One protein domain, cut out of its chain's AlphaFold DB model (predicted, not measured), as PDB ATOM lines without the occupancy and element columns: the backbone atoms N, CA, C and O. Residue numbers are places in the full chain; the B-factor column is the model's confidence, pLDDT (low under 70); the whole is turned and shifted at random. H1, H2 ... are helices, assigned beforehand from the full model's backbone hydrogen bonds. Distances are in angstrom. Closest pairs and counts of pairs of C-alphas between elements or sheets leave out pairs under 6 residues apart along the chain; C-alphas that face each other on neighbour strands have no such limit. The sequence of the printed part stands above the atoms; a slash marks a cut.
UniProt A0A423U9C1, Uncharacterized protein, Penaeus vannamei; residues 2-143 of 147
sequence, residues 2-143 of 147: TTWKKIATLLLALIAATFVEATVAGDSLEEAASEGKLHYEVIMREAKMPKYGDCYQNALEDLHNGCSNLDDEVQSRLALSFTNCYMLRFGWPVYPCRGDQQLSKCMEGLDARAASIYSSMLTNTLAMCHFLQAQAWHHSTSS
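AT A GLANCE: This is residues 2 to 143 of the 147 residues of an uncharacterized protein of Penaeus vannamei (UniProt A0A423U9C1). A compact head of helices has one very long arm: residues 2 to 28 of H1 stick out from it. In the head, H2 and H3 lie side by side as a hairpin, H5 crosses H1, H2 and H3 steeply, and its residues 137 to 143 stick out too. The printed part has 142 residues, with five named helices, H1 to H5, and no named strand: all helix. It is loose, with a radius of gyration of the C-alphas of 20.9 A, and spans 75 by 37 by 26 A, the arm making the length.

HOW THE PARTS SIT: Begin with H1, residues 2 to 46: its residues 43 to 46 alone touch residues 53 to 60 alone of H2, residues 53 to 69, in a hairpin at a shallow tilt of 23 degrees, opposite ways, closest at C-alphas Glu 46 and Gly 53, 5.8 A. H2 makes a second hairpin with H3, residues 72 to 89, at 10 degrees, a shallow tilt, closest at C-alphas Cys 55 and Cys 85, 5.6 A. H4, residues 103 to 106, is close to H3 but not clearly touching, closest at C-alphas Arg 77 and Leu 103, 7.1 A. In H5, residues 112 to 143, residues 124 to 134 alone touch residues 29 to 40 alone of H1 at a steep tilt of 66 degrees, closest at C-alphas Gly 36 and Met 128, 3.9 A. Every O i to N i+4 pair is within hydrogen-bond range in H1 and H3, 11 of 13 in H2 and 27 of 28 in H5; H4 is too short for one.

IN THESE COORDINATES: Find C-alpha 2 at (148.571, -65.095, 46.987); H1 runs 67.1 A from there. H2 measures 25.2 A, H3 25.9 A, H4 5.2 A and H5 46.7 A, ending at C-alpha 143, (177.756, -100.383, 24.385).

THE WHOLE: The C-alphas of Thr 2 and Lys 51, the two farthest apart, are 76.5 A apart. The printed part has no cut, and H3 to H4 is a long link. Look for pLDDT under 70 at residues 2, 17 to 27, 29, 142 and 143.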
ATOM      1  N   THR A   2     147.315 -65.822  47.258       66.38
ATOM      2  CA  THR A   2     148.571 -65.095  46.987       66.38
ATOM      3  C   THR A   2     149.827 -65.841  47.450       66.38
ATOM      4  O   THR A   2     150.860 -65.757  46.797       66.38
ATOM      5  N   THR A   3     149.736 -66.613  48.533       72.31
ATOM      6  CA  THR A   3     150.839 -67.420  49.082       72.31
ATOM      7  C   THR A   3     151.219 -68.590  48.174       72.31
ATOM      8  O   THR A   3     152.391 -68.756  47.866       72.31
ATOM      9  N   TRP A   4     150.237 -69.334  47.656       71.25
ATOM     10  CA  TRP A   4     150.465 -70.440  46.714       71.25
ATOM     11  C   TRP A   4     151.114 -69.979  45.406       71.25
ATOM     12  O   TRP A   4     152.047 -70.612  44.928       71.25
ATOM     13  N   LYS A   5     150.675 -68.833  44.859       77.75
ATOM     14  CA  LYS A   5     151.314 -68.234  43.679       77.75
ATOM     15  C   LYS A   5     152.783 -67.909  43.952       77.75
ATOM     16  O   LYS A   5     153.623 -68.302  43.163       77.75
ATOM     17  N   LYS A   6     153.096 -67.276  45.091       78.31
ATOM     18  CA  LYS A   6     154.483 -66.958  45.476       78.31
ATOM     19  C   LYS A   6     155.351 -68.211  45.644       78.31
ATOM     20  O   LYS A   6     156.480 -68.218  45.171       78.31
ATOM     21  N   ILE A   7     154.818 -69.262  46.271       82.62
ATOM     22  CA  ILE A   7     155.522 -70.544  46.437       82.62
ATOM     23  C   ILE A   7     155.777 -71.194  45.071       82.62
ATOM     24  O   ILE A   7     156.902 -71.591  44.791       82.62
ATOM     25  N   ALA A   8     154.772 -71.237  44.193       85.44
ATOM     26  CA  ALA A   8     154.923 -71.785  42.848       85.44
ATOM     27  C   ALA A   8     155.955 -71.006  42.016       85.44
ATOM     28  O   ALA A   8     156.767 -71.618  41.330       85.44
ATOM     29  N   THR A   9     155.974 -69.670  42.104       80.75
ATOM     30  CA  THR A   9     156.968 -68.840  41.407       80.75
ATOM     31  C   THR A   9     158.385 -69.068  41.936       80.75
ATOM     32  O   THR A   9     159.313 -69.157  41.138       80.75
ATOM     33  N   LEU A  10     158.561 -69.212  43.254       82.19
ATOM     34  CA  LEU A  10     159.864 -69.525  43.855       82.19
ATOM     35  C   LEU A  10     160.364 -70.915  43.446       82.19
ATOM     36  O   LEU A  10     161.533 -71.061  43.106       82.19
ATOM     37  N   LEU A  11     159.482 -71.920  43.421       83.31
ATOM     38  CA  LEU A  11     159.828 -73.269  42.967       83.31
ATOM     39  C   LEU A  11     160.215 -73.290  41.483       83.31
ATOM     40  O   LEU A  11     161.224 -73.887  41.129       83.31
ATOM     41  N   LEU A  12     159.465 -72.593  40.626       80.50
ATOM     42  CA  LEU A  12     159.801 -72.443  39.206       80.50
ATOM     43  C   LEU A  12     161.155 -71.755  38.997       80.50
ATOM     44  O   LEU A  12     161.934 -72.198  38.159       80.50
ATOM     45  N   ALA A  13     161.451 -70.706  39.769       77.75
ATOM     46  CA  ALA A  13     162.733 -70.011  39.693       77.75
ATOM     47  C   ALA A  13     163.908 -70.901  40.137       77.75
ATOM     48  O   ALA A  13     164.949 -70.899  39.486       77.75
ATOM     49  N   LEU A  14     163.732 -71.694  41.200       76.12
ATOM     50  CA  LEU A  14     164.741 -72.652  41.670       76.12
ATOM     51  C   LEU A  14     165.007 -73.753  40.635       76.12
ATOM     52  O   LEU A  14     166.162 -74.041  40.336       76.12
ATOM     53  N   ILE A  15     163.951 -74.322  40.045       80.25
ATOM     54  CA  ILE A  15     164.078 -75.338  38.988       80.25
ATOM     55  C   ILE A  15     164.818 -74.756  37.777       80.25
ATOM     56  O   ILE A  15     165.756 -75.372  37.273       80.25
ATOM     57  N   ALA A  16     164.449 -73.548  37.339       74.56
ATOM     58  CA  ALA A  16     165.111 -72.880  36.222       74.56
ATOM     59  C   ALA A  16     166.608 -72.639  36.488       74.56
ATOM     60  O   ALA A  16     167.420 -72.889  35.603       74.56
ATOM     61  N   ALA A  17     166.985 -72.221  37.702       69.44
ATOM     62  CA  ALA A  17     168.386 -72.009  38.070       69.44
ATOM     63  C   ALA A  17     169.213 -73.305  37.981       69.44
ATOM     64  O   ALA A  17     170.268 -73.314  37.352       69.44
ATOM     65  N   THR A  18     168.695 -74.415  38.521       66.19
ATOM     66  CA  THR A  18     169.396 -75.714  38.473       66.19
ATOM     67  C   THR A  18     169.565 -76.258  37.054       66.19
ATOM     68  O   THR A  18     170.575 -76.879  36.737       66.19
ATOM     69  N   PHE A  19     168.589 -76.013  36.175       68.50
ATOM     70  CA  PHE A  19     168.657 -76.452  34.784       68.50
ATOM     71  C   PHE A  19     169.716 -75.672  33.990       68.50
ATOM     72  O   PHE A  19     170.465 -76.266  33.217       68.50
ATOM     73  N   VAL A  20     169.820 -74.357  34.219       68.00
ATOM     74  CA  VAL A  20     170.812 -73.495  33.557       68.00
ATOM     75  C   VAL A  20     172.244 -73.930  33.888       68.00
ATOM     76  O   VAL A  20     173.056 -74.075  32.976       68.00
ATOM     77  N   GLU A  21     172.552 -74.213  35.156       64.44
ATOM     78  CA  GLU A  21     173.890 -74.672  35.567       64.44
ATOM     79  C   GLU A  21     174.306 -75.972  34.865       64.44
ATOM     80  O   GLU A  21     175.418 -76.066  34.344       64.44
ATOM     81  N   ALA A  22     173.400 -76.951  34.780       62.06
ATOM     82  CA  ALA A  22     173.668 -78.218  34.104       62.06
ATOM     83  C   ALA A  22     173.934 -78.036  32.598       62.06
ATOM     84  O   ALA A  22     174.831 -78.678  32.052       62.06
ATOM     85  N   THR A  23     173.196 -77.143  31.927       65.94
ATOM     86  CA  THR A  23     173.411 -76.865  30.494       65.94
ATOM     87  C   THR A  23     174.752 -76.186  30.213       65.94
ATOM     88  O   THR A  23     175.448 -76.594  29.290       65.94
ATOM     89  N   VAL A  24     175.158 -75.215  31.036       64.00
ATOM     90  CA  VAL A  24     176.448 -74.514  30.886       64.00
ATOM     91  C   VAL A  24     177.625 -75.463  31.136       64.00
ATOM     92  O   VAL A  24     178.626 -75.430  30.417       64.00
ATOM     93  N   ALA A  25     177.504 -76.350  32.125       63.59
ATOM     94  CA  ALA A  25     178.499 -77.390  32.373       63.59
ATOM     95  C   ALA A  25     178.617 -78.379  31.196       63.59
ATOM     96  O   ALA A  25     179.720 -78.809  30.870       63.59
ATOM     97  N   GLY A  26     177.504 -78.710  30.533       65.94
ATOM     98  CA  GLY A  26     177.506 -79.560  29.339       65.94
ATOM     99  C   GLY A  26     178.205 -78.914  28.138       65.94
ATOM    100  O   GLY A  26     179.079 -79.533  27.540       65.94
ATOM    101  N   ASP A  27     177.866 -77.660  27.834       67.50
ATOM    102  CA  ASP A  27     178.399 -76.917  26.679       67.50
ATOM    103  C   ASP A  27     179.914 -76.665  26.817       67.50
ATOM    104  O   ASP A  27     180.697 -76.901  25.900       67.50
ATOM    105  N   SER A  28     180.358 -76.296  28.024       71.25
ATOM    106  CA  SER A  28     181.786 -76.105  28.319       71.25
ATOM    107  C   SER A  28     182.611 -77.395  28.223       71.25
ATOM    108  O   SER A  28     183.769 -77.355  27.803       71.25
ATOM    109  N   LEU A  29     182.032 -78.545  28.578       68.94
ATOM    110  CA  LEU A  29     182.695 -79.841  28.435       68.94
ATOM    111  C   LEU A  29     182.810 -80.259  26.963       68.94
ATOM    112  O   LEU A  29     183.838 -80.807  26.562       68.94
ATOM    113  N   GLU A  30     181.782 -79.991  26.156       75.56
ATOM    114  CA  GLU A  30     181.787 -80.275  24.720       75.56
ATOM    115  C   GLU A  30     182.812 -79.407  23.975       75.56
ATOM    116  O   GLU A  30     183.600 -79.923  23.175       75.56
ATOM    117  N   GLU A  31     182.885 -78.114  24.295       78.50
ATOM    118  CA  GLU A  31     183.880 -77.207  23.720       78.50
ATOM    119  C   GLU A  31     185.313 -77.604  24.113       78.50
ATOM    120  O   GLU A  31     186.181 -77.729  23.242       78.50
ATOM    121  N   ALA A  32     185.554 -77.926  25.390       75.00
ATOM    122  CA  ALA A  32     186.853 -78.420  25.851       75.00
ATOM    123  C   ALA A  32     187.255 -79.747  25.179       75.00
ATOM    124  O   ALA A  32     188.424 -79.950  24.841       75.00
ATOM    125  N   ALA A  33     186.299 -80.652  24.944       80.12
ATOM    126  CA  ALA A  33     186.544 -81.901  24.227       80.12
ATOM    127  C   ALA A  33     186.844 -81.669  22.735       80.12
ATOM    128  O   ALA A  33     187.696 -82.353  22.160       80.12
ATOM    129  N   SER A  34     186.189 -80.691  22.103       88.94
ATOM    130  CA  SER A  34     186.464 -80.291  20.718       88.94
ATOM    131  C   SER A  34     187.879 -79.726  20.565       88.94
ATOM    132  O   SER A  34     188.628 -80.153  19.681       88.94
ATOM    133  N   GLU A  35     188.298 -78.837  21.469       90.88
ATOM    134  CA  GLU A  35     189.668 -78.319  21.490       90.88
ATOM    135  C   GLU A  35     190.686 -79.443  21.744       90.88
ATOM    136  O   GLU A  35     191.682 -79.580  21.028       90.88
ATOM    137  N   GLY A  36     190.398 -80.312  22.716       95.19
ATOM    138  CA  GLY A  36     191.219 -81.475  23.035       95.19
ATOM    139  C   GLY A  36     191.450 -82.399  21.845       95.19
ATOM    140  O   GLY A  36     192.571 -82.863  21.629       95.19
ATOM    141  N   LYS A  37     190.420 -82.614  21.020       96.62
ATOM    142  CA  LYS A  37     190.528 -83.388  19.780       96.62
ATOM    143  C   LYS A  37     191.544 -82.785  18.814       96.62
ATOM    144  O   LYS A  37     192.360 -83.517  18.255       96.62
ATOM    145  N   LEU A  38     191.517 -81.466  18.621       96.44
ATOM    146  CA  LEU A  38     192.432 -80.781  17.705       96.44
ATOM    147  C   LEU A  38     193.888 -80.929  18.159       96.44
ATOM    148  O   LEU A  38     194.753 -81.279  17.350       96.44
ATOM    149  N   HIS A  39     194.157 -80.720  19.451       97.19
ATOM    150  CA  HIS A  39     195.491 -80.921  20.025       97.19
ATOM    151  C   HIS A  39     195.953 -82.371  19.873       97.19
ATOM    152  O   HIS A  39     197.066 -82.620  19.405       97.19
ATOM    153  N   TYR A  40     195.073 -83.331  20.163       98.12
ATOM    154  CA  TYR A  40     195.358 -84.755  20.008       98.12
ATOM    155  C   TYR A  40     195.719 -85.115  18.558       98.12
ATOM    156  O   TYR A  40     196.722 -85.781  18.305       98.12
ATOM    157  N   GLU A  41     194.971 -84.614  17.572       97.88
ATOM    158  CA  GLU A  41     195.253 -84.839  16.148       97.88
ATOM    159  C   GLU A  41     196.570 -84.199  15.676       97.88
ATOM    160  O   GLU A  41     197.222 -84.713  14.761       97.88
ATOM    161  N   VAL A  42     196.981 -83.070  16.262       96.81
ATOM    162  CA  VAL A  42     198.312 -82.490  16.021       96.81
ATOM    163  C   VAL A  42     199.393 -83.443  16.526       96.81
ATOM    164  O   VAL A  42     200.260 -83.833  15.746       96.81
ATOM    165  N   ILE A  43     199.310 -83.885  17.782       97.56
ATOM    166  CA  ILE A  43     200.299 -84.796  18.374       97.56
ATOM    167  C   ILE A  43     200.355 -86.134  17.621       97.56
ATOM    168  O   ILE A  43     201.439 -86.624  17.314       97.56
ATOM    169  N   MET A  44     199.210 -86.689  17.217       97.62
ATOM    170  CA  MET A  44     199.143 -87.909  16.398       97.62
ATOM    171  C   MET A  44     199.840 -87.769  15.038       97.62
ATOM    172  O   MET A  44     200.315 -88.759  14.479       97.62
ATOM    173  N   ARG A  45     199.888 -86.559  14.466       96.94
ATOM    174  CA  ARG A  45     200.655 -86.287  13.240       96.94
ATOM    175  C   ARG A  45     202.148 -86.199  13.529       96.94
ATOM    176  O   ARG A  45     202.931 -86.782  12.783       96.94
ATOM    177  N   GLU A  46     202.532 -85.533  14.614       96.25
ATOM    178  CA  GLU A  46     203.928 -85.451  15.067       96.25
ATOM    179  C   GLU A  46     204.511 -86.846  15.357       96.25
ATOM    180  O   GLU A  46     205.612 -87.170  14.913       96.25
ATOM    181  N   ALA A  47     203.722 -87.727  15.976       97.19
ATOM    182  CA  ALA A  47     204.068 -89.121  16.256       97.19
ATOM    183  C   ALA A  47     204.375 -89.969  15.009       97.19
ATOM    184  O   ALA A  47     205.005 -91.019  15.109       97.19
ATOM    185  N   LYS A  48     203.969 -89.526  13.814       96.56
ATOM    186  CA  LYS A  48     204.245 -90.218  12.543       96.56
ATOM    187  C   LYS A  48     205.516 -89.716  11.848       96.56
ATOM    188  O   LYS A  48     205.836 -90.182  10.756       96.56
ATOM    189  N   MET A  49     206.232 -88.752  12.429       93.38
ATOM    190  CA  MET A  49     207.426 -88.184  11.806       93.38
ATOM    191  C   MET A  49     208.634 -89.141  11.873       93.38
ATOM    192  O   MET A  49     208.959 -89.617  12.956       93.38
ATOM    193  N   PRO A  50     209.408 -89.332  10.784       88.31
ATOM    194  CA  PRO A  50     210.491 -90.328  10.734       88.31
ATOM    195  C   PRO A  50     211.645 -90.164  11.735       88.31
ATOM    196  O   PRO A  50     212.362 -91.124  11.984       88.31
ATOM    197  N   LYS A  51     211.891 -88.952  12.256       86.88
ATOM    198  CA  LYS A  51     213.049 -88.664  13.130       86.88
ATOM    199  C   LYS A  51     212.680 -88.436  14.598       86.88
ATOM    200  O   LYS A  51     213.492 -88.699  15.475       86.88
ATOM    201  N   TYR A  52     211.490 -87.899  14.851       88.75
ATOM    202  CA  TYR A  52     211.059 -87.477  16.190       88.75
ATOM    203  C   TYR A  52     209.732 -88.118  16.610       88.75
ATOM    204  O   TYR A  52     209.250 -87.843  17.707       88.75
ATOM    205  N   GLY A  53     209.151 -88.964  15.750       93.56
ATOM    206  CA  GLY A  53     207.873 -89.624  15.989       93.56
ATOM    207  C   GLY A  53     207.894 -90.474  17.249       93.56
ATOM    208  O   GLY A  53     206.981 -90.346  18.053       93.56
ATOM    209  N   ASP A  54     208.970 -91.227  17.483       96.69
ATOM    210  CA  ASP A  54     209.109 -92.115  18.645       96.69
ATOM    211  C   ASP A  54     208.923 -91.380  19.983       96.69
ATOM    212  O   ASP A  54     208.287 -91.901  20.894       96.69
ATOM    213  N   CYS A  55     209.408 -90.136  20.103       97.44
ATOM    214  CA  CYS A  55     209.198 -89.341  21.316       97.44
ATOM    215  C   CYS A  55     207.706 -89.083  21.551       97.44
ATOM    216  O   CYS A  55     207.183 -89.337  22.633       97.44
ATOM    217  N   TYR A  56     207.017 -88.606  20.515       97.88
ATOM    218  CA  TYR A  56     205.590 -88.316  20.587       97.88
ATOM    219  C   TYR A  56     204.739 -89.585  20.712       97.88
ATOM    220  O   TYR A  56     203.698 -89.529  21.354       97.88
ATOM    221  N   GLN A  57     205.169 -90.720  20.150       98.12
ATOM    222  CA  GLN A  57     204.508 -92.016  20.331       98.12
ATOM    223  C   GLN A  57     204.545 -92.457  21.794       98.12
ATOM    224  O   GLN A  57     203.498 -92.775  22.348       98.12
ATOM    225  N   ASN A  58     205.712 -92.389  22.439       96.75
ATOM    226  CA  ASN A  58     205.837 -92.716  23.861       96.75
ATOM    227  C   ASN A  58     204.990 -91.764  24.724       96.75
ATOM    228  O   ASN A  58     204.247 -92.204  25.594       96.75
ATOM    229  N   ALA A  59     205.028 -90.458  24.433       97.56
ATOM    230  CA  ALA A  59     204.216 -89.475  25.153       97.56
ATOM    231  C   ALA A  59     202.698 -89.681  24.953       97.56
ATOM    232  O   ALA A  59     201.913 -89.405  25.857       97.56
ATOM    233  N   LEU A  60     202.269 -90.171  23.784       98.12
ATOM    234  CA  LEU A  60     200.877 -90.553  23.526       98.12
ATOM    235  C   LEU A  60     200.463 -91.807  24.299       98.12
ATOM    236  O   LEU A  60     199.338 -91.867  24.787       98.12
ATOM    237  N   GLU A  61     201.344 -92.799  24.417       97.56
ATOM    238  CA  GLU A  61     201.084 -93.976  25.249       97.56
ATOM    239  C   GLU A  61     200.887 -93.567  26.714       97.56
ATOM    240  O   GLU A  61     199.883 -93.935  27.331       97.56
ATOM    241  N   ASP A  62     201.773 -92.717  27.237       96.75
ATOM    242  CA  ASP A  62     201.637 -92.148  28.579       96.75
ATOM    243  C   ASP A  62     200.323 -91.367  28.732       96.75
ATOM    244  O   ASP A  62     199.641 -91.510  29.748       96.75
ATOM    245  N   LEU A  63     199.932 -90.573  27.726       98.00
ATOM    246  CA  LEU A  63     198.668 -89.825  27.719       98.00
ATOM    247  C   LEU A  63     197.471 -90.774  27.855       98.00
ATOM    248  O   LEU A  63     196.624 -90.575  28.725       98.00
ATOM    249  N   HIS A  64     197.404 -91.823  27.034       96.81
ATOM    250  CA  HIS A  64     196.302 -92.785  27.083       96.81
ATOM    251  C   HIS A  64     196.205 -93.508  28.428       96.81
ATOM    252  O   HIS A  64     195.099 -93.710  28.933       96.81
ATOM    253  N   ASN A  65     197.345 -93.852  29.025       95.56
ATOM    254  CA  ASN A  65     197.390 -94.498  30.332       95.56
ATOM    255  C   ASN A  65     197.000 -93.524  31.459       95.56
ATOM    256  O   ASN A  65     196.196 -93.859  32.334       95.56
ATOM    257  N   GLY A  66     197.536 -92.303  31.417       95.88
ATOM    258  CA  GLY A  66     197.408 -91.302  32.474       95.88
ATOM    259  C   GLY A  66     196.044 -90.621  32.535       95.88
ATOM    260  O   GLY A  66     195.520 -90.414  33.627       95.88
ATOM    261  N   CYS A  67     195.414 -90.321  31.395       96.50
ATOM    262  CA  CYS A  67     194.165 -89.550  31.383       96.50
ATOM    263  C   CYS A  67     192.992 -90.256  32.087       96.50
ATOM    264  O   CYS A  67     192.024 -89.594  32.446       96.50
ATOM    265  N   SER A  68     193.048 -91.573  32.306       92.75
ATOM    266  CA  SER A  68     192.014 -92.298  33.061       92.75
ATOM    267  C   SER A  68     191.957 -91.910  34.546       92.75
ATOM    268  O   SER A  68     190.878 -91.906  35.131       92.75
ATOM    269  N   ASN A  69     193.101 -91.537  35.127       92.19
ATOM    270  CA  ASN A  69     193.264 -91.126  36.521       92.19
ATOM    271  C   ASN A  69     194.005 -89.784  36.568       92.19
ATOM    272  O   ASN A  69     195.066 -89.668  37.177       92.19
ATOM    273  N   LEU A  70     193.479 -88.796  35.842       95.56
ATOM    274  CA  LEU A  70     194.117 -87.492  35.724       95.56
ATOM    275  C   LEU A  70     194.150 -86.778  37.082       95.56
ATOM    276  O   LEU A  70     193.107 -86.504  37.674       95.56
ATOM    277  N   ASP A  71     195.353 -86.425  37.517       96.62
ATOM    278  CA  ASP A  71     195.625 -85.505  38.616       96.62
ATOM    279  C   ASP A  71     196.714 -84.496  38.205       96.62
ATOM    280  O   ASP A  71     197.263 -84.564  37.097       96.62
ATOM    281  N   ASP A  72     197.023 -83.548  39.091       96.56
ATOM    282  CA  ASP A  72     198.000 -82.487  38.830       96.56
ATOM    283  C   ASP A  72     199.400 -83.039  38.504       96.56
ATOM    284  O   ASP A  72     200.117 -82.469  37.676       96.56
ATOM    285  N   GLU A  73     199.812 -84.147  39.133       96.00
ATOM    286  CA  GLU A  73     201.123 -84.751  38.891       96.00
ATOM    287  C   GLU A  73     201.160 -85.441  37.524       96.00
ATOM    288  O   GLU A  73     202.094 -85.214  36.748       96.00
ATOM    289  N   VAL A  74     200.134 -86.226  37.195       97.31
ATOM    290  CA  VAL A  74     199.969 -86.879  35.891       97.31
ATOM    291  C   VAL A  74     199.938 -85.832  34.780       97.31
ATOM    292  O   VAL A  74     200.726 -85.925  33.835       97.31
ATOM    293  N   GLN A  75     199.104 -84.793  34.905       98.06
ATOM    294  CA  GLN A  75     199.015 -83.710  33.923       98.06
ATOM    295  C   GLN A  75     200.376 -83.035  33.714       98.06
ATOM    296  O   GLN A  75     200.805 -82.826  32.577       98.06
ATOM    297  N   SER A  76     201.073 -82.717  34.805       97.62
ATOM    298  CA  SER A  76     202.361 -82.024  34.753       97.62
ATOM    299  C   SER A  76     203.460 -82.887  34.124       97.62
ATOM    300  O   SER A  76     204.264 -82.394  33.329       97.62
ATOM    301  N   ARG A  77     203.487 -84.196  34.408       97.81
ATOM    302  CA  ARG A  77     204.436 -85.137  33.785       97.81
ATOM    303  C   ARG A  77     204.182 -85.301  32.290       97.81
ATOM    304  O   ARG A  77     205.130 -85.243  31.506       97.81
ATOM    305  N   LEU A  78     202.922 -85.440  31.889       98.25
ATOM    306  CA  LEU A  78     202.523 -85.506  30.483       98.25
ATOM    307  C   LEU A  78     202.900 -84.223  29.732       98.25
ATOM    308  O   LEU A  78     203.532 -84.279  28.674       98.25
ATOM    309  N   ALA A  79     202.611 -83.058  30.316       98.38
ATOM    310  CA  ALA A  79     202.973 -81.766  29.742       98.38
ATOM    311  C   ALA A  79     204.490 -81.607  29.557       98.38
ATOM    312  O   ALA A  79     204.948 -81.110  28.520       98.38
ATOM    313  N   LEU A  80     205.289 -82.062  30.528       98.38
ATOM    314  CA  LEU A  80     206.748 -82.070  30.417       98.38
ATOM    315  C   LEU A  80     207.231 -83.040  29.327       98.38
ATOM    316  O   LEU A  80     208.148 -82.699  28.582       98.38
ATOM    317  N   SER A  81     206.594 -84.206  29.180       98.06
ATOM    318  CA  SER A  81     206.896 -85.162  28.105       98.06
ATOM    319  C   SER A  81     206.689 -84.534  26.718       98.06
ATOM    320  O   SER A  81     207.619 -84.496  25.906       98.06
ATOM    321  N   PHE A  82     205.536 -83.899  26.476       98.31
ATOM    322  CA  PHE A  82     205.279 -83.200  25.209       98.31
ATOM    323  C   PHE A  82     206.196 -81.996  24.987       98.31
ATOM    324  O   PHE A  82     206.624 -81.744  23.857       98.31
ATOM    325  N   THR A  83     206.548 -81.280  26.057       98.38
ATOM    326  CA  THR A  83     207.526 -80.188  26.002       98.38
ATOM    327  C   THR A  83     208.886 -80.704  25.556       98.38
ATOM    328  O   THR A  83     209.476 -80.145  24.634       98.38
ATOM    329  N   ASN A  84     209.358 -81.812  26.130       97.75
ATOM    330  CA  ASN A  84     210.617 -82.439  25.743       97.75
ATOM    331  C   ASN A  84     210.611 -82.880  24.277       97.75
ATOM    332  O   ASN A  84     211.583 -82.615  23.570       97.75
ATOM    333  N   CYS A  85     209.520 -83.472  23.786       97.81
ATOM    334  CA  CYS A  85     209.417 -83.842  22.372       97.81
ATOM    335  C   CYS A  85     209.448 -82.621  21.444       97.81
ATOM    336  O   CYS A  85     210.152 -82.632  20.429       97.81
ATOM    337  N   TYR A  86     208.757 -81.540  21.818       97.19
ATOM    338  CA  TYR A  86     208.794 -80.291  21.063       97.19
ATOM    339  C   TYR A  86     210.204 -79.692  21.043       97.19
ATOM    340  O   TYR A  86     210.727 -79.370  19.979       97.19
ATOM    341  N   MET A  87     210.865 -79.598  22.197       97.00
ATOM    342  CA  MET A  87     212.224 -79.060  22.296       97.00
ATOM    343  C   MET A  87     213.239 -79.902  21.515       97.00
ATOM    344  O   MET A  87     214.053 -79.346  20.771       97.00
ATOM    345  N   LEU A  88     213.139 -81.232  21.602       96.19
ATOM    346  CA  LEU A  88     213.987 -82.169  20.865       96.19
ATOM    347  C   LEU A  88     213.900 -81.944  19.351       96.19
ATOM    348  O   LEU A  88     214.925 -81.921  18.668       96.19
ATOM    349  N   ARG A  89     212.689 -81.729  18.824       94.62
ATOM    350  CA  ARG A  89     212.458 -81.478  17.394       94.62
ATOM    351  C   ARG A  89     213.237 -80.265  16.880       94.62
ATOM    352  O   ARG A  89     213.751 -80.306  15.759       94.62
ATOM    353  N   PHE A  90     213.338 -79.213  17.690       93.75
ATOM    354  CA  PHE A  90     214.064 -77.981  17.362       93.75
ATOM    355  C   PHE A  90     215.547 -78.012  17.758       93.75
ATOM    356  O   PHE A  90     216.259 -77.034  17.530       93.75
ATOM    357  N   GLY A  91     216.037 -79.127  18.309       94.88
ATOM    358  CA  GLY A  91     217.426 -79.267  18.748       94.88
ATOM    359  C   GLY A  91     217.759 -78.429  19.983       94.88
ATOM    360  O   GLY A  91     218.912 -78.043  20.170       94.88
ATOM    361  N   TRP A  92     216.760 -78.109  20.806       96.44
ATOM    362  CA  TRP A  92     216.960 -77.412  22.072       96.44
ATOM    363  C   TRP A  92     217.235 -78.399  23.215       96.44
ATOM    364  O   TRP A  92     216.884 -79.578  23.101       96.44
ATOM    365  N   PRO A  93     217.853 -77.939  24.321       95.19
ATOM    366  CA  PRO A  93     218.012 -78.754  25.519       95.19
ATOM    367  C   PRO A  93     216.665 -79.288  26.010       95.19
ATOM    368  O   PRO A  93     215.679 -78.559  26.029       95.19
ATOM    369  N   VAL A  94     216.637 -80.556  26.407       95.88
ATOM    370  CA  VAL A  94     215.459 -81.214  26.984       95.88
ATOM    371  C   VAL A  94     215.650 -81.416  28.483       95.88
ATOM    372  O   VAL A  94     216.776 -81.399  28.981       95.88
ATOM    373  N   TYR A  95     214.550 -81.672  29.183       96.19
ATOM    374  CA  TYR A  95     214.472 -81.875  30.628       96.19
ATOM    375  C   TYR A  95     213.851 -83.251  30.935       96.19
ATOM    376  O   TYR A  95     212.692 -83.327  31.361       96.19
ATOM    377  N   PRO A  96     214.558 -84.371  30.664       93.50
ATOM    378  CA  PRO A  96     214.017 -85.708  30.884       93.50
ATOM    379  C   PRO A  96     213.678 -85.923  32.358       93.50
ATOM    380  O   PRO A  96     214.454 -85.554  33.239       93.50
ATOM    381  N   CYS A  97     212.540 -86.560  32.620       94.56
ATOM    382  CA  CYS A  97     212.095 -86.862  33.971       94.56
ATOM    383  C   CYS A  97     211.602 -88.300  34.045       94.56
ATOM    384  O   CYS A  97     210.592 -88.641  33.432       94.56
ATOM    385  N   ARG A  98     212.316 -89.157  34.775       90.56
ATOM    386  CA  ARG A  98     211.875 -90.535  35.005       90.56
ATOM    387  C   ARG A  98     210.715 -90.571  36.001       90.56
ATOM    388  O   ARG A  98     210.592 -89.692  36.854       90.56
ATOM    389  N   GLY A  99     209.906 -91.627  35.933       88.62
ATOM    390  CA  GLY A  99     208.757 -91.813  36.828       88.62
ATOM    391  C   GLY A  99     209.118 -91.898  38.317       88.62
ATOM    392  O   GLY A  99     208.320 -91.504  39.155       88.62
ATOM    393  N   ASP A 100     210.332 -92.340  38.656       91.62
ATOM    394  CA  ASP A 100     210.827 -92.418  40.037       91.62
ATOM    395  C   ASP A 100     211.443 -91.105  40.555       91.62
ATOM    396  O   ASP A 100     211.767 -90.988  41.738       91.62
ATOM    397  N   GLN A 101     211.612 -90.103  39.688       94.12
ATOM    398  CA  GLN A 101     212.142 -88.799  40.068       94.12
ATOM    399  C   GLN A 101     211.018 -87.851  40.487       94.12
ATOM    400  O   GLN A 101     209.943 -87.816  39.888       94.12
ATOM    401  N   GLN A 102     211.299 -87.015  41.489       95.31
ATOM    402  CA  GLN A 102     210.414 -85.913  41.860       95.31
ATOM    403  C   GLN A 102     210.356 -84.894  40.721       95.31
ATOM    404  O   GLN A 102     211.390 -84.371  40.303       95.31
ATOM    405  N   LEU A 103     209.149 -84.578  40.250       94.44
ATOM    406  CA  LEU A 103     208.955 -83.695  39.102       94.44
ATOM    407  C   LEU A 103     209.576 -82.306  39.311       94.44
ATOM    408  O   LEU A 103     210.228 -81.776  38.413       94.44
ATOM    409  N   SER A 104     209.467 -81.761  40.526       93.88
ATOM    410  CA  SER A 104     210.074 -80.478  40.907       93.88
ATOM    411  C   SER A 104     211.582 -80.422  40.646       93.88
ATOM    412  O   SER A 104     212.104 -79.361  40.320       93.88
ATOM    413  N   LYS A 105     212.279 -81.562  40.740       94.44
ATOM    414  CA  LYS A 105     213.714 -81.664  40.455       94.44
ATOM    415  C   LYS A 105     214.028 -81.701  38.971       94.44
ATOM    416  O   LYS A 105     215.035 -81.143  38.559       94.44
ATOM    417  N   CYS A 106     213.167 -82.310  38.167       93.62
ATOM    418  CA  CYS A 106     213.309 -82.301  36.713       93.62
ATOM    419  C   CYS A 106     213.033 -80.915  36.115       93.62
ATOM    420  O   CYS A 106     213.618 -80.541  35.105       93.62
ATOM    421  N   MET A 107     212.132 -80.165  36.751       92.62
ATOM    422  CA  MET A 107     211.743 -78.816  36.339       92.62
ATOM    423  C   MET A 107     212.682 -77.724  36.877       92.62
ATOM    424  O   MET A 107     212.534 -76.550  36.529       92.62
ATOM    425  N   GLU A 108     213.646 -78.091  37.725       93.38
ATOM    426  CA  GLU A 108     214.643 -77.168  38.254       93.38
ATOM    427  C   GLU A 108     215.508 -76.637  37.097       93.38
ATOM    428  O   GLU A 108     216.176 -77.393  36.397       93.38
ATOM    429  N   GLY A 109     215.478 -75.322  36.868       88.06
ATOM    430  CA  GLY A 109     216.251 -74.696  35.792       88.06
ATOM    431  C   GLY A 109     215.607 -74.752  34.402       88.06
ATOM    432  O   GLY A 109     216.317 -74.570  33.409       88.06
ATOM    433  N   LEU A 110     214.287 -74.966  34.307       94.50
ATOM    434  CA  LEU A 110     213.547 -74.671  33.075       94.50
ATOM    435  C   LEU A 110     213.834 -73.230  32.637       94.50
ATOM    436  O   LEU A 110     213.569 -72.277  33.374       94.50
ATOM    437  N   ASP A 111     214.390 -73.068  31.436       96.19
ATOM    438  CA  ASP A 111     214.588 -71.742  30.865       96.19
ATOM    439  C   ASP A 111     213.235 -71.117  30.469       96.19
ATOM    440  O   ASP A 111     212.202 -71.788  30.410       96.19
ATOM    441  N   ALA A 112     213.216 -69.809  30.194       97.19
ATOM    442  CA  ALA A 112     211.972 -69.101  29.875       97.19
ATOM    443  C   ALA A 112     211.235 -69.690  28.656       97.19
ATOM    444  O   ALA A 112     210.008 -69.628  28.578       97.19
ATOM    445  N   ARG A 113     211.976 -70.281  27.710       97.25
ATOM    446  CA  ARG A 113     211.401 -70.913  26.521       97.25
ATOM    447  C   ARG A 113     210.718 -72.223  26.899       97.25
ATOM    448  O   ARG A 113     209.556 -72.415  26.550       97.25
ATOM    449  N   ALA A 114     211.418 -73.092  27.618       97.69
ATOM    450  CA  ALA A 114     210.901 -74.364  28.096       97.69
ATOM    451  C   ALA A 114     209.687 -74.152  29.007       97.69
ATOM    452  O   ALA A 114     208.670 -74.811  28.821       97.69
ATOM    453  N   ALA A 115     209.744 -73.168  29.910       97.75
ATOM    454  CA  ALA A 115     208.634 -72.803  30.785       97.75
ATOM    455  C   ALA A 115     207.393 -72.334  30.002       97.75
ATOM    456  O   ALA A 115     206.276 -72.729  30.327       97.75
ATOM    457  N   SER A 116     207.569 -71.537  28.942       98.19
ATOM    458  CA  SER A 116     206.448 -71.107  28.097       98.19
ATOM    459  C   SER A 116     205.807 -72.276  27.349       98.19
ATOM    460  O   SER A 116     204.582 -72.358  27.299       98.19
ATOM    461  N   ILE A 117     206.613 -73.170  26.769       98.38
ATOM    462  CA  ILE A 117     206.111 -74.353  26.052       98.38
ATOM    463  C   ILE A 117     205.404 -75.288  27.034       98.38
ATOM    464  O   ILE A 117     204.304 -75.748  26.745       98.38
ATOM    465  N   TYR A 118     205.994 -75.501  28.209       98.38
ATOM    466  CA  TYR A 118     205.421 -76.298  29.286       98.38
ATOM    467  C   TYR A 118     204.040 -75.801  29.712       98.38
ATOM    468  O   TYR A 118     203.100 -76.593  29.755       98.38
ATOM    469  N   SER A 119     203.878 -74.497  29.943       98.19
ATOM    470  CA  SER A 119     202.576 -73.918  30.287       98.19
ATOM    471  C   SER A 119     201.527 -74.140  29.196       98.19
ATOM    472  O   SER A 119     200.385 -74.468  29.506       98.19
ATOM    473  N   SER A 120     201.897 -74.021  27.916       97.94
ATOM    474  CA  SER A 120     200.984 -74.370  26.819       97.94
ATOM    475  C   SER A 120     200.654 -75.864  26.808       97.94
ATOM    476  O   SER A 120     199.501 -76.241  26.622       97.94
ATOM    477  N   MET A 121     201.647 -76.723  27.048       97.94
ATOM    478  CA  MET A 121     201.444 -78.169  27.074       97.94
ATOM    479  C   MET A 121     200.600 -78.626  28.265       97.94
ATOM    480  O   MET A 121     199.889 -79.615  28.119       97.94
ATOM    481  N   LEU A 122     200.596 -77.912  29.395       97.81
ATOM    482  CA  LEU A 122     199.671 -78.171  30.505       97.81
ATOM    483  C   LEU A 122     198.214 -78.036  30.056       97.81
ATOM    484  O   LEU A 122     197.422 -78.958  30.265       97.81
ATOM    485  N   THR A 123     197.878 -76.920  29.408       96.12
ATOM    486  CA  THR A 123     196.526 -76.668  28.895       96.12
ATOM    487  C   THR A 123     196.150 -77.674  27.813       96.12
ATOM    488  O   THR A 123     195.091 -78.294  27.890       96.12
ATOM    489  N   ASN A 124     197.044 -77.911  26.849       96.75
ATOM    490  CA  ASN A 124     196.786 -78.856  25.764       96.75
ATOM    491  C   ASN A 124     196.577 -80.279  26.299       96.75
ATOM    492  O   ASN A 124     195.682 -80.983  25.842       96.75
ATOM    493  N   THR A 125     197.380 -80.702  27.279       97.94
ATOM    494  CA  THR A 125     197.255 -82.021  27.917       97.94
ATOM    495  C   THR A 125     195.910 -82.170  28.612       97.94
ATOM    496  O   THR A 125     195.250 -83.189  28.428       97.94
ATOM    497  N   LEU A 126     195.473 -81.152  29.361       96.12
ATOM    498  CA  LEU A 126     194.171 -81.171  30.029       96.12
ATOM    499  C   LEU A 126     193.030 -81.326  29.023       96.12
ATOM    500  O   LEU A 126     192.192 -82.213  29.172       96.12
ATOM    501  N   ALA A 127     193.042 -80.514  27.963       95.38
ATOM    502  CA  ALA A 127     192.046 -80.585  26.903       95.38
ATOM    503  C   ALA A 127     192.044 -81.971  26.230       95.38
ATOM    504  O   ALA A 127     190.991 -82.595  26.091       95.38
ATOM    505  N   MET A 128     193.221 -82.504  25.869       97.44
ATOM    506  CA  MET A 128     193.348 -83.849  25.292       97.44
ATOM    507  C   MET A 128     192.808 -84.934  26.230       97.44
ATOM    508  O   MET A 128     192.106 -85.835  25.772       97.44
ATOM    509  N   CYS A 129     193.084 -84.853  27.534       96.50
ATOM    510  CA  CYS A 129     192.551 -85.817  28.489       96.50
ATOM    511  C   CYS A 129     191.028 -85.746  28.604       96.50
ATOM    512  O   CYS A 129     190.386 -86.795  28.569       96.50
ATOM    513  N   HIS A 130     190.437 -84.551  28.664       93.69
ATOM    514  CA  HIS A 130     188.977 -84.403  28.664       93.69
ATOM    515  C   HIS A 130     188.348 -84.991  27.396       93.69
ATOM    516  O   HIS A 130     187.358 -85.717  27.473       93.69
ATOM    517  N   PHE A 131     188.962 -84.762  26.233       95.00
ATOM    518  CA  PHE A 131     188.537 -85.382  24.980       95.00
ATOM    519  C   PHE A 131     188.576 -86.921  25.036       95.00
ATOM    520  O   PHE A 131     187.616 -87.585  24.637       95.00
ATOM    521  N   LEU A 132     189.664 -87.510  25.539       94.81
ATOM    522  CA  LEU A 132     189.801 -88.967  25.655       94.81
ATOM    523  C   LEU A 132     188.801 -89.568  26.652       94.81
ATOM    524  O   LEU A 132     188.198 -90.605  26.371       94.81
ATOM    525  N   GLN A 133     188.577 -88.905  27.786       92.19
ATOM    526  CA  GLN A 133     187.589 -89.318  28.783       92.19
ATOM    527  C   GLN A 133     186.160 -89.256  28.224       92.19
ATOM    528  O   GLN A 133     185.391 -90.203  28.399       92.19
ATOM    529  N   ALA A 134     185.818 -88.189  27.496       89.75
ATOM    530  CA  ALA A 134     184.520 -88.049  26.841       89.75
ATOM    531  C   ALA A 134     184.279 -89.166  25.811       89.75
ATOM    532  O   ALA A 134     183.196 -89.755  25.777       89.75
ATOM    533  N   GLN A 135     185.297 -89.523  25.019       89.50
ATOM    534  CA  GLN A 135     185.211 -90.659  24.095       89.50
ATOM    535  C   GLN A 135     185.001 -91.991  24.820       89.50
ATOM    536  O   GLN A 135     184.161 -92.788  24.400       89.50
ATOM    537  N   ALA A 136     185.733 -92.237  25.910       88.31
ATOM    538  CA  ALA A 136     185.580 -93.455  26.701       88.31
ATOM    539  C   ALA A 136     184.164 -93.567  27.292       88.31
ATOM    540  O   ALA A 136     183.537 -94.627  27.210       88.31
ATOM    541  N   TRP A 137     183.625 -92.461  27.817       84.75
ATOM    542  CA  TRP A 137     182.254 -92.403  28.319       84.75
ATOM    543  C   TRP A 137     181.229 -92.687  27.218       84.75
ATOM    544  O   TRP A 137     180.354 -93.542  27.401       84.75
ATOM    545  N   HIS A 138     181.371 -92.044  26.055       81.19
ATOM    546  CA  HIS A 138     180.471 -92.258  24.923       81.19
ATOM    547  C   HIS A 138     180.481 -93.725  24.475       81.19
ATOM    548  O   HIS A 138     179.426 -94.346  24.379       81.19
ATOM    549  N   HIS A 139     181.668 -94.321  24.319       78.12
ATOM    550  CA  HIS A 139     181.811 -95.726  23.936       78.12
ATOM    551  C   HIS A 139     181.176 -96.690  24.953       78.12
ATOM    552  O   HIS A 139     180.488 -97.640  24.564       78.12
ATOM    553  N   SER A 140     181.362 -96.434  26.253       76.81
ATOM    554  CA  SER A 140     180.762 -97.249  27.318       76.81
ATOM    555  C   SER A 140     179.232 -97.168  27.332       76.81
ATOM    556  O   SER A 140     178.563 -98.183  27.524       76.81
ATOM    557  N   THR A 141     178.677 -95.985  27.055       72.62
ATOM    558  CA  THR A 141     177.231 -95.741  27.055       72.62
ATOM    559  C   THR A 141     176.567 -96.339  25.818       72.62
ATOM    560  O   THR A 141     175.559 -97.028  25.951       72.62
ATOM    561  N   SER A 142     177.157 -96.170  24.627       69.31
ATOM    562  CA  SER A 142     176.674 -96.825  23.401       69.31
ATOM    563  C   SER A 142     176.632 -98.348  23.563       69.31
ATOM    564  O   SER A 142     175.615 -98.973  23.284       69.31
ATOM    565  N   SER A 143     177.685 -98.935  24.138       66.56
ATOM    566  CA  SER A 143     177.756-100.383  24.385       66.56
ATOM    567  C   SER A 143     176.736-100.893  25.416       66.56
ATOM    568  O   SER A 143     176.423-102.083  25.430       66.56
TER     569      SER A 143